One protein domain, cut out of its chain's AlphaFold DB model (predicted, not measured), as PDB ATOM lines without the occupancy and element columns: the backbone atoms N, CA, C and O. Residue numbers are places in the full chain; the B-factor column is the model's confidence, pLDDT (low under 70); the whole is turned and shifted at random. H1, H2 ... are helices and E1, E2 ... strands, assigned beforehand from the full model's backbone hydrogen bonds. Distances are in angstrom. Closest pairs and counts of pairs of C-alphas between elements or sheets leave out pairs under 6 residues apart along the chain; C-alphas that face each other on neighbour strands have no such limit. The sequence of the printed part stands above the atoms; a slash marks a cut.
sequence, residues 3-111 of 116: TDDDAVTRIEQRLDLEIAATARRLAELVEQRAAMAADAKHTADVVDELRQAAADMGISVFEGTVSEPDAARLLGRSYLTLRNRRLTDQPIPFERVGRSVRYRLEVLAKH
ATOM      1  N   THR A   3     247.563 242.890 139.663       64.56
ATOM      2  CA  THR A   3     247.670 241.740 140.570       64.56
ATOM      3  C   THR A   3     246.899 241.913 141.884       64.56
ATOM      4  O   THR A   3     246.463 240.916 142.455       64.56
ATOM      5  N   ASP A   4     246.725 243.153 142.356       71.00
ATOM      6  CA  ASP A   4     245.953 243.451 143.574       71.00
ATOM      7  C   ASP A   4     244.440 243.330 143.333       71.00
ATOM      8  O   ASP A   4     243.733 242.756 144.158       71.00
ATOM      9  N   ASP A   5     243.952 243.771 142.172       80.38
ATOM     10  CA  ASP A   5     242.529 243.708 141.798       80.38
ATOM     11  C   ASP A   5     242.051 242.250 141.634       80.38
ATOM     12  O   ASP A   5     240.988 241.852 142.119       80.38
ATOM     13  N   ASP A   6     242.906 241.396 141.057       84.88
ATOM     14  CA  ASP A   6     242.669 239.952 140.941       84.88
ATOM     15  C   ASP A   6     242.685 239.230 142.303       84.88
ATOM     16  O   ASP A   6     242.109 238.146 142.459       84.88
ATOM     17  N   ALA A   7     243.397 239.766 143.298       86.75
ATOM     18  CA  ALA A   7     243.423 239.207 144.648       86.75
ATOM     19  C   ALA A   7     242.155 239.583 145.427       86.75
ATOM     20  O   ALA A   7     241.556 238.709 146.056       86.75
ATOM     21  N   VAL A   8     241.718 240.842 145.323       91.44
ATOM     22  CA  VAL A   8     240.463 241.327 145.918       91.44
ATOM     23  C   VAL A   8     239.271 240.562 145.342       91.44
ATOM     24  O   VAL A   8     238.506 239.973 146.104       91.44
ATOM     25  N   THR A   9     239.202 240.421 144.017       92.69
ATOM     26  CA  THR A   9     238.123 239.686 143.333       92.69
ATOM     27  C   THR A   9     238.014 238.230 143.808       92.69
ATOM     28  O   THR A   9     236.922 237.702 144.012       92.69
ATOM     29  N   ARG A  10     239.148 237.549 144.036       89.94
ATOM     30  CA  ARG A  10     239.155 236.165 144.550       89.94
ATOM     31  C   ARG A  10     238.670 236.066 145.993       89.94
ATOM     32  O   ARG A  10     238.048 235.067 146.356       89.94
ATOM     33  N   ILE A  11     238.975 237.065 146.819       92.06
ATOM     34  CA  ILE A  11     238.504 237.124 148.206       92.06
ATOM     35  C   ILE A  11     236.990 237.338 148.228       92.06
ATOM     36  O   ILE A  11     236.301 236.607 148.935       92.06
ATOM     37  N   GLU A  12     236.475 238.261 147.420       93.50
ATOM     38  CA  GLU A  12     235.037 238.519 147.293       93.50
ATOM     39  C   GLU A  12     234.281 237.267 146.842       93.50
ATOM     40  O   GLU A  12     233.357 236.832 147.523       93.50
ATOM     41  N   GLN A  13     234.750 236.592 145.788       94.31
ATOM     42  CA  GLN A  13     234.147 235.338 145.322       94.31
ATOM     43  C   GLN A  13     234.136 234.248 146.401       94.31
ATOM     44  O   GLN A  13     233.166 233.499 146.521       94.31
ATOM     45  N   ARG A  14     235.203 234.136 147.205       95.69
ATOM     46  CA  ARG A  14     235.245 233.168 148.308       95.69
ATOM     47  C   ARG A  14     234.227 233.518 149.390       95.69
ATOM     48  O   ARG A  14     233.528 232.627 149.864       95.69
ATOM     49  N   LEU A  15     234.138 234.792 149.764       95.69
ATOM     50  CA  LEU A  15     233.178 235.269 150.756       95.69
ATOM     51  C   LEU A  15     231.740 235.057 150.281       95.69
ATOM     52  O   LEU A  15     230.924 234.570 151.054       95.69
ATOM     53  N   ASP A  16     231.440 235.316 149.010       96.19
ATOM     54  CA  ASP A  16     230.118 235.055 148.435       96.19
ATOM     55  C   ASP A  16     229.748 233.570 148.500       96.19
ATOM     56  O   ASP A  16     228.618 233.216 148.852       96.19
ATOM     57  N   LEU A  17     230.704 232.678 148.223       95.62
ATOM     58  CA  LEU A  17     230.501 231.235 148.360       95.62
ATOM     59  C   LEU A  17     230.252 230.828 149.818       95.62
ATOM     60  O   LEU A  17     229.361 230.016 150.081       95.62
ATOM     61  N   GLU A  18     230.997 231.394 150.767       95.94
ATOM     62  CA  GLU A  18     230.824 231.140 152.203       95.94
ATOM     63  C   GLU A  18     229.479 231.678 152.724       95.94
ATOM     64  O   GLU A  18     228.776 230.980 153.465       95.94
ATOM     65  N   ILE A  19     229.071 232.874 152.292       97.19
ATOM     66  CA  ILE A  19     227.767 233.473 152.606       97.19
ATOM     67  C   ILE A  19     226.649 232.597 152.041       97.19
ATOM     68  O   ILE A  19     225.715 232.254 152.767       97.19
ATOM     69  N   ALA A  20     226.755 232.171 150.781       96.38
ATOM     70  CA  ALA A  20     225.763 231.305 150.152       96.38
ATOM     71  C   ALA A  20     225.660 229.940 150.853       96.38
ATOM     72  O   ALA A  20     224.554 229.441 151.072       96.38
ATOM     73  N   ALA A  21     226.787 229.338 151.243       96.12
ATOM     74  CA  ALA A  21     226.802 228.084 151.993       96.12
ATOM     75  C   ALA A  21     226.150 228.242 153.376       96.12
ATOM     76  O   ALA A  21     225.324 227.420 153.778       96.12
ATOM     77  N   THR A  22     226.461 229.335 154.075       96.69
ATOM     78  CA  THR A  22     225.882 229.647 155.387       96.69
ATOM     79  C   THR A  22     224.380 229.903 155.284       96.69
ATOM     80  O   THR A  22     223.613 229.375 156.087       96.69
ATOM     81  N   ALA A  23     223.934 230.641 154.264       97.19
ATOM     82  CA  ALA A  23     222.520 230.902 154.014       97.19
ATOM     83  C   ALA A  23     221.734 229.604 153.769       97.19
ATOM     84  O   ALA A  23     220.661 229.422 154.345       97.19
ATOM     85  N   ARG A  24     222.288 228.661 152.990       97.12
ATOM     86  CA  ARG A  24     221.682 227.329 152.798       97.12
ATOM     87  C   ARG A  24     221.580 226.566 154.113       97.12
ATOM     88  O   ARG A  24     220.522 226.027 154.423       97.12
ATOM     89  N   ARG A  25     222.647 226.568 154.918       96.81
ATOM     90  CA  ARG A  25     222.643 225.878 156.211       96.81
ATOM     91  C   ARG A  25     221.623 226.472 157.182       96.81
ATOM     92  O   ARG A  25     220.957 225.730 157.898       96.81
ATOM     93  N   LEU A  26     221.487 227.795 157.205       96.88
ATOM     94  CA  LEU A  26     220.472 228.470 158.012       96.88
ATOM     95  C   LEU A  26     219.059 228.117 157.544       96.88
ATOM     96  O   LEU A  26     218.214 227.835 158.389       96.88
ATOM     97  N   ALA A  27     218.815 228.070 156.231       96.56
ATOM     98  CA  ALA A  27     217.528 227.646 155.690       96.56
ATOM     99  C   ALA A  27     217.169 226.219 156.141       96.56
ATOM    100  O   ALA A  27     216.077 226.004 156.659       96.56
ATOM    101  N   GLU A  28     218.106 225.267 156.066       96.06
ATOM    102  CA  GLU A  28     217.899 223.896 156.563       96.06
ATOM    103  C   GLU A  28     217.525 223.856 158.053       96.06
ATOM    104  O   GLU A  28     216.620 223.125 158.451       96.06
ATOM    105  N   LEU A  29     218.207 224.641 158.891       96.12
ATOM    106  CA  LEU A  29     217.929 224.695 160.329       96.12
ATOM    107  C   LEU A  29     216.564 225.325 160.635       96.12
ATOM    108  O   LEU A  29     215.883 224.893 161.567       96.12
ATOM    109  N   VAL A  30     216.157 226.336 159.865       97.31
ATOM    110  CA  VAL A  30     214.831 226.956 159.988       97.31
ATOM    111  C   VAL A  30     213.738 225.951 159.633       97.31
ATOM    112  O   VAL A  30     212.793 225.806 160.408       97.31
ATOM    113  N   GLU A  31     213.897 225.205 158.540       94.62
ATOM    114  CA  GLU A  31     212.964 224.142 158.144       94.62
ATOM    115  C   GLU A  31     212.873 223.037 159.207       94.62
ATOM    116  O   GLU A  31     211.780 222.649 159.621       94.62
ATOM    117  N   GLN A  32     214.012 222.580 159.740       93.44
ATOM    118  CA  GLN A  32     214.035 221.604 160.838       93.44
ATOM    119  C   GLN A  32     213.287 222.120 162.070       93.44
ATOM    120  O   GLN A  32     212.495 221.394 162.676       93.44
ATOM    121  N   ARG A  33     213.496 223.389 162.432       94.75
ATOM    122  CA  ARG A  33     212.798 224.010 163.559       94.75
ATOM    123  C   ARG A  33     211.296 224.124 163.306       94.75
ATOM    124  O   ARG A  33     210.519 223.890 164.229       94.75
ATOM    125  N   ALA A  34     210.885 224.467 162.086       93.38
ATOM    126  CA  ALA A  34     209.479 224.528 161.705       93.38
ATOM    127  C   ALA A  34     208.815 223.146 161.807       93.38
ATOM    128  O   ALA A  34     207.743 223.030 162.400       93.38
ATOM    129  N   ALA A  35     209.484 222.090 161.332       90.19
ATOM    130  CA  ALA A  35     209.005 220.715 161.455       90.19
ATOM    131  C   ALA A  35     208.854 220.280 162.924       90.19
ATOM    132  O   ALA A  35     207.815 219.745 163.306       90.19
ATOM    133  N   MET A  36     209.844 220.573 163.777       91.00
ATOM    134  CA  MET A  36     209.759 220.286 165.216       91.00
ATOM    135  C   MET A  36     208.622 221.054 165.904       91.00
ATOM    136  O   MET A  36     207.941 220.509 166.770       91.00
ATOM    137  N   ALA A  37     208.398 222.316 165.528       88.94
ATOM    138  CA  ALA A  37     207.299 223.113 166.065       88.94
ATOM    139  C   ALA A  37     205.928 222.569 165.627       88.94
ATOM    140  O   ALA A  37     204.992 222.556 166.426       88.94
ATOM    141  N   ALA A  38     205.816 222.092 164.384       88.12
ATOM    142  CA  ALA A  38     204.604 221.458 163.878       88.12
ATOM    143  C   ALA A  38     204.288 220.148 164.621       88.12
ATOM    144  O   ALA A  38     203.149 219.959 165.042       88.12
ATOM    145  N   ASP A  39     205.287 219.289 164.849       87.88
ATOM    146  CA  ASP A  39     205.132 218.046 165.625       87.88
ATOM    147  C   ASP A  39     204.726 218.317 167.086       87.88
ATOM    148  O   ASP A  39     203.806 217.690 167.623       87.88
ATOM    149  N   ALA A  40     205.348 219.321 167.718       87.56
ATOM    150  CA  ALA A  40     204.995 219.747 169.069       87.56
ATOM    151  C   ALA A  40     203.550 220.259 169.151       87.56
ATOM    152  O   ALA A  40     202.820 219.891 170.073       87.56
ATOM    153  N   LYS A  41     203.119 221.067 168.173       90.75
ATOM    154  CA  LYS A  41     201.736 221.548 168.087       90.75
ATOM    155  C   LYS A  41     200.757 220.390 167.898       90.75
ATOM    156  O   LYS A  41     199.793 220.298 168.645       90.75
ATOM    157  N   HIS A  42     201.034 219.480 166.965       89.44
ATOM    158  CA  HIS A  42     200.185 218.311 166.737       89.44
ATOM    159  C   HIS A  42     200.048 217.448 167.998       89.44
ATOM    160  O   HIS A  42     198.946 217.043 168.361       89.44
ATOM    161  N   THR A  43     201.155 217.211 168.708       90.25
ATOM    162  CA  THR A  43     201.126 216.490 169.986       90.25
ATOM    163  C   THR A  43     200.242 217.209 171.006       90.25
ATOM    164  O   THR A  43     199.454 216.550 171.681       90.25
ATOM    165  N   ALA A  44     200.339 218.538 171.118       91.69
ATOM    166  CA  ALA A  44     199.507 219.326 172.026       91.69
ATOM    167  C   ALA A  44     198.011 219.216 171.684       91.69
ATOM    168  O   ALA A  44     197.217 218.922 172.577       91.69
ATOM    169  N   ASP A  45     197.651 219.335 170.402       92.69
ATOM    170  CA  ASP A  45     196.268 219.194 169.932       92.69
ATOM    171  C   ASP A  45     195.700 217.803 170.301       92.69
ATOM    172  O   ASP A  45     194.612 217.686 170.865       92.69
ATOM    173  N   VAL A  46     196.473 216.728 170.091       93.81
ATOM    174  CA  VAL A  46     196.059 215.358 170.458       93.81
ATOM    175  C   VAL A  46     195.953 215.172 171.976       93.81
ATOM    176  O   VAL A  46     195.090 214.430 172.450       93.81
ATOM    177  N   VAL A  47     196.817 215.817 172.763       95.19
ATOM    178  CA  VAL A  47     196.708 215.794 174.229       95.19
ATOM    179  C   VAL A  47     195.410 216.456 174.681       95.19
ATOM    180  O   VAL A  47     194.752 215.921 175.574       95.19
ATOM    181  N   ASP A  48     195.019 217.573 174.072       95.50
ATOM    182  CA  ASP A  48     193.760 218.247 174.390       95.50
ATOM    183  C   ASP A  48     192.548 217.392 174.008       95.50
ATOM    184  O   ASP A  48     191.619 217.256 174.809       95.50
ATOM    185  N   GLU A  49     192.598 216.688 172.875       95.12
ATOM    186  CA  GLU A  49     191.583 215.686 172.533       95.12
ATOM    187  C   GLU A  49     191.509 214.547 173.563       95.12
ATOM    188  O   GLU A  49     190.419 214.119 173.944       95.12
ATOM    189  N   LEU A  50     192.653 214.051 174.050       95.31
ATOM    190  CA  LEU A  50     192.689 213.015 175.087       95.31
ATOM    191  C   LEU A  50     192.149 213.521 176.428       95.31
ATOM    192  O   LEU A  50     191.491 212.759 177.135       95.31
ATOM    193  N   ARG A  51     192.405 214.786 176.782       96.38
ATOM    194  CA  ARG A  51     191.826 215.420 177.977       96.38
ATOM    195  C   ARG A  51     190.312 215.511 177.863       96.38
ATOM    196  O   ARG A  51     189.625 215.155 178.817       96.38
ATOM    197  N   GLN A  52     189.806 215.931 176.705       96.25
ATOM    198  CA  GLN A  52     188.369 215.997 176.460       96.25
ATOM    199  C   GLN A  52     187.737 214.603 176.527       96.25
ATOM    200  O   GLN A  52     186.796 214.395 177.288       96.25
ATOM    201  N   ALA A  53     188.319 213.616 175.840       96.12
ATOM    202  CA  ALA A  53     187.843 212.236 175.884       96.12
ATOM    203  C   ALA A  53     187.872 211.649 177.306       96.12
ATOM    204  O   ALA A  53     186.970 210.904 177.687       96.12
ATOM    205  N   ALA A  54     188.884 211.988 178.112       96.62
ATOM    206  CA  ALA A  54     188.940 211.579 179.510       96.62
ATOM    207  C   ALA A  54     187.780 212.176 180.314       96.62
ATOM    208  O   ALA A  54     187.101 211.439 181.029       96.62
ATOM    209  N   ALA A  55     187.511 213.474 180.154       96.94
ATOM    210  CA  ALA A  55     186.388 214.139 180.805       96.94
ATOM    211  C   ALA A  55     185.043 213.506 180.404       96.94
ATOM    212  O   ALA A  55     184.252 213.157 181.280       96.94
ATOM    213  N   ASP A  56     184.832 213.265 179.108       97.25
ATOM    214  CA  ASP A  56     183.605 212.660 178.574       97.25
ATOM    215  C   ASP A  56     183.374 211.234 179.112       97.25
ATOM    216  O   ASP A  56     182.238 210.810 179.325       97.25
ATOM    217  N   MET A  57     184.452 210.487 179.375       96.38
ATOM    218  CA  MET A  57     184.405 209.134 179.944       96.38
ATOM    219  C   MET A  57     184.361 209.102 181.482       96.38
ATOM    220  O   MET A  57     184.306 208.013 182.061       96.38
ATOM    221  N   GLY A  58     184.417 210.258 182.154       96.44
ATOM    222  CA  GLY A  58     184.511 210.347 183.616       96.44
ATOM    223  C   GLY A  58     185.856 209.870 184.185       96.44
ATOM    224  O   GLY A  58     185.928 209.442 185.336       96.44
ATOM    225  N   ILE A  59     186.918 209.906 183.380       96.81
ATOM    226  CA  ILE A  59     188.282 209.537 183.766       96.81
ATOM    227  C   ILE A  59     188.952 210.734 184.445       96.81
ATOM    228  O   ILE A  59     189.059 211.817 183.875       96.81
ATOM    229  N   SER A  60     189.466 210.520 185.657       93.56
ATOM    230  CA  SER A  60     190.222 211.544 186.377       93.56
ATOM    231  C   SER A  60     191.663 211.620 185.867       93.56
ATOM    232  O   SER A  60     192.404 210.635 185.909       93.56
ATOM    233  N   VAL A  61     192.063 212.808 185.410       95.81
ATOM    234  CA  VAL A  61     193.441 213.120 185.016       95.81
ATOM    235  C   VAL A  61     194.118 213.857 186.167       95.81
ATOM    236  O   VAL A  61     193.694 214.949 186.541       95.81
ATOM    237  N   PHE A  62     195.195 213.292 186.711       92.44
ATOM    238  CA  PHE A  62     195.963 213.903 187.799       92.44
ATOM    239  C   PHE A  62     197.388 214.202 187.337       92.44
ATOM    240  O   PHE A  62     198.087 213.296 186.887       92.44
ATOM    241  N   GLU A  63     197.808 215.467 187.424       92.31
ATOM    242  CA  GLU A  63     199.134 215.933 186.971       92.31
ATOM    243  C   GLU A  63     199.475 215.484 185.536       92.31
ATOM    244  O   GLU A  63     200.596 215.096 185.216       92.31
ATOM    245  N   GLY A  64     198.472 215.480 184.650       94.06
ATOM    246  CA  GLY A  64     198.638 215.034 183.263       94.06
ATOM    247  C   GLY A  64     198.813 213.521 183.095       94.06
ATOM    248  O   GLY A  64     199.165 213.072 182.003       94.06
ATOM    249  N   THR A  65     198.557 212.731 184.142       96.38
ATOM    250  CA  THR A  65     198.605 211.264 184.113       96.38
ATOM    251  C   THR A  65     197.238 210.624 184.321       96.38
ATOM    252  O   THR A  65     196.353 211.190 184.964       96.38
ATOM    253  N   VAL A  66     197.089 209.410 183.797       96.62
ATOM    254  CA  VAL A  66     195.919 208.542 183.977       96.62
ATOM    255  C   VAL A  66     196.347 207.141 184.407       96.62
ATOM    256  O   VAL A  66     197.500 206.738 184.210       96.62
ATOM    257  N   SER A  67     195.422 206.393 185.006       95.69
ATOM    258  CA  SER A  67     195.655 204.998 185.380       95.69
ATOM    259  C   SER A  67     195.842 204.113 184.142       95.69
ATOM    260  O   SER A  67     195.433 204.463 183.038       95.69
ATOM    261  N   GLU A  68     196.458 202.944 184.304       95.19
ATOM    262  CA  GLU A  68     196.600 201.989 183.202       95.19
ATOM    263  C   GLU A  68     195.258 201.539 182.577       95.19
ATOM    264  O   GLU A  68     195.166 201.548 181.347       95.19
ATOM    265  N   PRO A  69     194.213 201.166 183.346       94.81
ATOM    266  CA  PRO A  69     192.894 200.883 182.775       94.81
ATOM    267  C   PRO A  69     192.338 202.043 181.948       94.81
ATOM    268  O   PRO A  69     191.844 201.829 180.843       94.81
ATOM    269  N   ASP A  70     192.464 203.268 182.448       96.38
ATOM    270  CA  ASP A  70     191.943 204.458 181.779       96.38
ATOM    271  C   ASP A  70     192.738 204.803 180.519       96.38
ATOM    272  O   ASP A  70     192.153 205.104 179.481       96.38
ATOM    273  N   ALA A  71     194.066 204.666 180.562       95.62
ATOM    274  CA  ALA A  71     194.923 204.793 179.389       95.62
ATOM    275  C   ALA A  71     194.514 203.809 178.284       95.62
ATOM    276  O   ALA A  71     194.462 204.181 177.114       95.62
ATOM    277  N   ALA A  72     194.183 202.562 178.638       94.62
ATOM    278  CA  ALA A  72     193.721 201.575 177.666       94.62
ATOM    279  C   ALA A  72     192.396 202.003 177.016       94.62
ATOM    280  O   ALA A  72     192.265 201.926 175.794       94.62
ATOM    281  N   ARG A  73     191.452 202.528 177.812       94.69
ATOM    282  CA  ARG A  73     190.168 203.056 177.319       94.69
ATOM    283  C   ARG A  73     190.367 204.246 176.383       94.69
ATOM    284  O   ARG A  73     189.801 204.245 175.294       94.69
ATOM    285  N   LEU A  74     191.220 205.198 176.758       94.75
ATOM    286  CA  LEU A  74     191.556 206.366 175.938       94.75
ATOM    287  C   LEU A  74     192.226 205.994 174.610       94.75
ATOM    288  O   LEU A  74     192.008 206.652 173.597       94.75
ATOM    289  N   LEU A  75     193.017 204.920 174.598       92.56
ATOM    290  CA  LEU A  75     193.629 204.383 173.382       92.56
ATOM    291  C   LEU A  75     192.691 203.471 172.572       92.56
ATOM    292  O   LEU A  75     193.104 202.960 171.531       92.56
ATOM    293  N   GLY A  76     191.467 203.206 173.045       92.00
ATOM    294  CA  GLY A  76     190.554 202.253 172.408       92.00
ATOM    295  C   GLY A  76     191.100 200.819 172.378       92.00
ATOM    296  O   GLY A  76     190.816 200.059 171.453       92.00
ATOM    297  N   ARG A  77     191.930 200.438 173.356       91.12
ATOM    298  CA  ARG A  77     192.560 199.112 173.456       91.12
ATOM    299  C   ARG A  77     192.065 198.362 174.688       91.12
ATOM    300  O   ARG A  77     191.626 198.948 175.673       91.12
ATOM    301  N   SER A  78     192.192 197.035 174.662       93.00
ATOM    302  CA  SER A  78     191.940 196.238 175.863       93.00
ATOM    303  C   SER A  78     193.014 196.505 176.926       93.00
ATOM    304  O   SER A  78     194.187 196.726 176.605       93.00
ATOM    305  N   TYR A  79     192.635 196.419 178.203       93.50
ATOM    306  CA  TYR A  79     193.579 196.530 179.319       93.50
ATOM    307  C   TYR A  79     194.728 195.516 179.207       93.50
ATOM    308  O   TYR A  79     195.889 195.872 179.384       93.50
ATOM    309  N   LEU A  80     194.424 194.263 178.841       94.06
ATOM    310  CA  LEU A  80     195.438 193.221 178.660       94.06
ATOM    311  C   LEU A  80     196.411 193.550 177.526       94.06
ATOM    312  O   LEU A  80     197.603 193.297 177.665       94.06
ATOM    313  N   THR A  81     195.937 194.156 176.436       91.69
ATOM    314  CA  THR A  81     196.803 194.605 175.337       91.69
ATOM    315  C   THR A  81     197.814 195.636 175.835       91.69
ATOM    316  O   THR A  81     199.011 195.482 175.593       91.69
ATOM    317  N   LEU A  82     197.363 196.659 176.569       92.19
ATOM    318  CA  LEU A  82     198.263 197.677 177.117       92.19
ATOM    319  C   LEU A  82     199.213 197.088 178.173       92.19
ATOM    320  O   LEU A  82     200.398 197.424 178.211       92.19
ATOM    321  N   ARG A  83     198.712 196.157 178.992       93.50
ATOM    322  CA  ARG A  83     199.505 195.411 179.970       93.50
ATOM    323  C   ARG A  83     200.623 194.608 179.327       93.50
ATOM    324  O   ARG A  83     201.771 194.726 179.748       93.50
ATOM    325  N   ASN A  84     200.296 193.834 178.300       92.62
ATOM    326  CA  ASN A  84     201.251 193.000 177.583       92.62
ATOM    327  C   ASN A  84     202.257 193.849 176.804       92.62
ATOM    328  O   ASN A  84     203.427 193.489 176.755       92.62
ATOM    329  N   ARG A  85     201.853 195.017 176.280       89.56
ATOM    330  CA  ARG A  85     202.765 195.938 175.582       89.56
ATOM    331  C   ARG A  85     203.941 196.379 176.456       89.56
ATOM    332  O   ARG A  85     205.038 196.552 175.938       89.56
ATOM    333  N   ARG A  86     203.767 196.486 177.780       90.50
ATOM    334  CA  ARG A  86     204.883 196.778 178.703       90.50
ATOM    335  C   ARG A  86     205.961 195.700 178.760       90.50
ATOM    336  O   ARG A  86     207.050 195.980 179.242       90.50
ATOM    337  N   LEU A  87     205.633 194.479 178.352       90.06
ATOM    338  CA  LEU A  87     206.538 193.331 178.362       90.06
ATOM    339  C   LEU A  87     207.238 193.132 177.009       90.06
ATOM    340  O   LEU A  87     207.992 192.179 176.858       90.06
ATOM    341  N   THR A  88     206.961 193.996 176.028       89.19
ATOM    342  CA  THR A  88     207.594 193.973 174.700       89.19
ATOM    343  C   THR A  88     208.840 194.854 174.670       89.19
ATOM    344  O   THR A  88     209.049 195.657 175.578       89.19
ATOM    345  N   ASP A  89     209.623 194.767 173.592       85.62
ATOM    346  CA  ASP A  89     210.838 195.574 173.396       85.62
ATOM    347  C   ASP A  89     210.559 197.073 173.189       85.62
ATOM    348  O   ASP A  89     211.464 197.900 173.293       85.62
ATOM    349  N   GLN A  90     209.305 197.445 172.904       84.50
ATOM    350  CA  GLN A  90     208.885 198.833 172.698       84.50
ATOM    351  C   GLN A  90     207.661 199.177 173.559       84.50
ATOM    352  O   GLN A  90     206.550 199.388 173.046       84.50
ATOM    353  N   PRO A  91     207.833 199.222 174.892       90.81
ATOM    354  CA  PRO A  91     206.756 199.593 175.787       90.81
ATOM    355  C   PRO A  91     206.428 201.082 175.628       90.81
ATOM    356  O   PRO A  91     207.309 201.913 175.415       90.81
ATOM    357  N   ILE A  92     205.152 201.436 175.796       92.00
ATOM    358  CA  ILE A  92     204.783 202.840 176.001       92.00
ATOM    359  C   ILE A  92     205.379 203.268 177.351       92.00
ATOM    360  O   ILE A  92     205.109 202.577 178.340       92.00
ATOM    361  N   PRO A  93     206.152 204.368 177.427       94.44
ATOM    362  CA  PRO A  93     206.704 204.852 178.688       94.44
ATOM    363  C   PRO A  93     205.625 205.034 179.762       94.44
ATOM    364  O   PRO A  93     204.570 205.621 179.513       94.44
ATOM    365  N   PHE A  94     205.896 204.524 180.961       94.31
ATOM    366  CA  PHE A  94     204.971 204.547 182.090       94.31
ATOM    367  C   PHE A  94     205.700 204.873 183.389       94.31
ATOM    368  O   PHE A  94     206.890 204.602 183.545       94.31
ATOM    369  N   GLU A  95     204.955 205.400 184.352       94.19
ATOM    370  CA  GLU A  95     205.429 205.668 185.705       94.19
ATOM    371  C   GLU A  95     204.835 204.640 186.673       94.19
ATOM    372  O   GLU A  95     203.690 204.202 186.522       94.19
ATOM    373  N   ARG A  96     205.608 204.241 187.689       93.38
ATOM    374  CA  ARG A  96     205.106 203.426 188.801       93.38
ATOM    375  C   ARG A  96     204.960 204.291 190.042       93.38
ATOM    376  O   ARG A  96     205.943 204.822 190.543       93.38
ATOM    377  N   VAL A  97     203.742 204.364 190.564       88.12
ATOM    378  CA  VAL A  97     203.426 205.040 191.826       88.12
ATOM    379  C   VAL A  97     202.943 203.978 192.807       88.12
ATOM    380  O   VAL A  97     201.814 203.486 192.723       88.12
ATOM    381  N   GLY A  98     203.838 203.552 193.700       89.62
ATOM    382  CA  GLY A  98     203.616 202.385 194.553       89.62
ATOM    383  C   GLY A  98     203.424 201.114 193.719       89.62
ATOM    384  O   GLY A  98     204.322 200.696 192.991       89.62
ATOM    385  N   ARG A  99     202.243 200.494 193.820       89.94
ATOM    386  CA  ARG A  99     201.873 199.295 193.040       89.94
ATOM    387  C   ARG A  99     201.123 199.613 191.743       89.94
ATOM    388  O   ARG A  99     200.844 198.698 190.972       89.94
ATOM    389  N   SER A 100     200.801 200.882 191.508       90.56
ATOM    390  CA  SER A 100     199.988 201.317 190.375       90.56
ATOM    391  C   SER A 100     200.857 201.818 189.227       90.56
ATOM    392  O   SER A 100     201.886 202.456 189.444       90.56
ATOM    393  N   VAL A 101     200.417 201.552 187.999       94.81
ATOM    394  CA  VAL A 101     201.023 202.073 186.769       94.81
ATOM    395  C   VAL A 101     200.216 203.276 186.288       94.81
ATOM    396  O   VAL A 101     198.982 203.237 186.285       94.81
ATOM    397  N   ARG A 102     200.916 204.336 185.882       95.75
ATOM    398  CA  ARG A 102     200.336 205.559 185.324       95.75
ATOM    399  C   ARG A 102     200.984 205.916 183.991       95.75
ATOM    400  O   ARG A 102     202.159 205.629 183.774       95.75
ATOM    401  N   TYR A 103     200.216 206.562 183.123       96.56
ATOM    402  CA  TYR A 103     200.675 207.033 181.817       96.56
ATOM    403  C   TYR A 103     200.425 208.525 181.681       96.56
ATOM    404  O   TYR A 103     199.337 208.996 182.006       96.56
ATOM    405  N   ARG A 104     201.412 209.256 181.159       96.38
ATOM    406  CA  ARG A 104     201.246 210.663 180.785       96.38
ATOM    407  C   ARG A 104     200.434 210.778 179.504       96.38
ATOM    408  O   ARG A 104     200.714 210.068 178.539       96.38
ATOM    409  N   LEU A 105     199.499 211.722 179.464       96.19
ATOM    410  CA  LEU A 105     198.709 211.998 178.262       96.19
ATOM    411  C   LEU A 105     199.593 212.377 177.065       96.19
ATOM    412  O   LEU A 105     199.351 211.896 175.966       96.19
ATOM    413  N   GLU A 106     200.664 213.144 177.285       94.62
ATOM    414  CA  GLU A 106     201.652 213.505 176.250       94.62
ATOM    415  C   GLU A 106     202.312 212.290 175.599       94.62
ATOM    416  O   GLU A 106     202.582 212.276 174.400       94.62
ATOM    417  N   VAL A 107     202.569 211.248 176.390       94.50
ATOM    418  CA  VAL A 107     203.132 209.998 175.885       94.50
ATOM    419  C   VAL A 107     202.057 209.228 175.125       94.50
ATOM    420  O   VAL A 107     202.305 208.773 174.012       94.50
ATOM    421  N   LEU A 108     200.846 209.117 175.679       94.38
ATOM    422  CA  LEU A 108     199.734 208.439 175.007       94.38
ATOM    423  C   LEU A 108     199.395 209.080 173.653       94.38
ATOM    424  O   LEU A 108     199.143 208.349 172.696       94.38
ATOM    425  N   ALA A 109     199.460 210.410 173.546       93.31
ATOM    426  CA  ALA A 109     199.224 211.154 172.311       93.31
ATOM    427  C   ALA A 109     200.138 210.688 171.168       93.31
ATOM    428  O   ALA A 109     199.659 210.401 170.072       93.31
ATOM    429  N   LYS A 110     201.428 210.473 171.455       90.62
ATOM    430  CA  LYS A 110     202.415 209.968 170.484       90.62
ATOM    431  C   LYS A 110     202.141 208.535 170.015       90.62
ATOM    432  O   LYS A 110     202.648 208.115 168.981       90.62
ATOM    433  N   HIS A 111     201.344 207.771 170.761       86.56
ATOM    434  CA  HIS A 111     201.061 206.358 170.489       86.56
ATOM    435  C   HIS A 111     199.609 206.081 170.067       86.56
ATOM    436  O   HIS A 111     199.253 204.922 169.838       86.56
TER     437      HIS A 111
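This is residues 3 to 111 of the 116 residues of an uncharacterized protein of Rhizobium leguminosarum bv. trifolii WSM2012 (UniProt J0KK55). One very long helix, H1, sticks out as an arm with its residues 3 to 38 from a small head, where H4 and H2 pack across its last part and a small three-stranded sheet and H3 complete the head. The printed part has 109 residues, with four named helices and three named strands in the order H1 E1 H2 H3 E2 E3 H4. The sheet's order is E1 - E3 - E2, antiparallel, and the class is mostly helix. The whole is extended, with a radius of gyration of the C-alphas of 25.1 A and spans of 81 by 30 by 23 A.

Find C-alpha 3 at (247.670, 241.740, 140.570); from there H1, residues 3 to 56, runs 80.0 A to C-alpha 56 at (183.605, 212.660, 178.574). Next come E1, residues 65 to 67, H2, residues 68 to 74, and H3, residues 79 to 85. Then find E2, residues 95 to 97, E3, residues 100 to 104, 13.4 A long, and H4, residues 105 to 111, ending at C-alpha 111 (201.061, 206.358, 170.489).

H1 touches H4 with residues 43 to 51 alone, closest at the C-alphas of Val 46 and Ala 109, 5.6 A, only just about perpendicular at 72 degrees. H1 and H2 only just touch, with 3 pairs of C-alphas within 8 A, closest Leu 50 and Leu 74, 6.8 A. H2 is on the sheet over E1, at a height of 6.7 A; H4 only grazes it with residues 105 to 108. H3 touches H2, the C-alphas of Ala 72 and Tyr 79 being closest at 5.3 A. E1, H2, H3 and E2 form a split strand-helix-strand unit, two strands running the same way with E3 between them, its crossover right-handed. Look for N 66 and O 103 at 2.9 A between E1 and E3, and N 95 and O 102 at 2.9 A in the hairpin E2 and E3. In H1, H2 and H3 every O i to N i+4 pair is within hydrogen-bond range; in H4 1 of 3 is, beside 3 of 4 O i to N i+3 pairs.

The two C-alphas farthest apart are those of Thr 3 and Gly 58, 82.6 A. Without residues 3 to 38, which stand free, the body spans 30 by 27 by 22 A. The printed part has no cut and no long link. Mean pLDDT of the printed part is 92.8, and residue 3 is under 70.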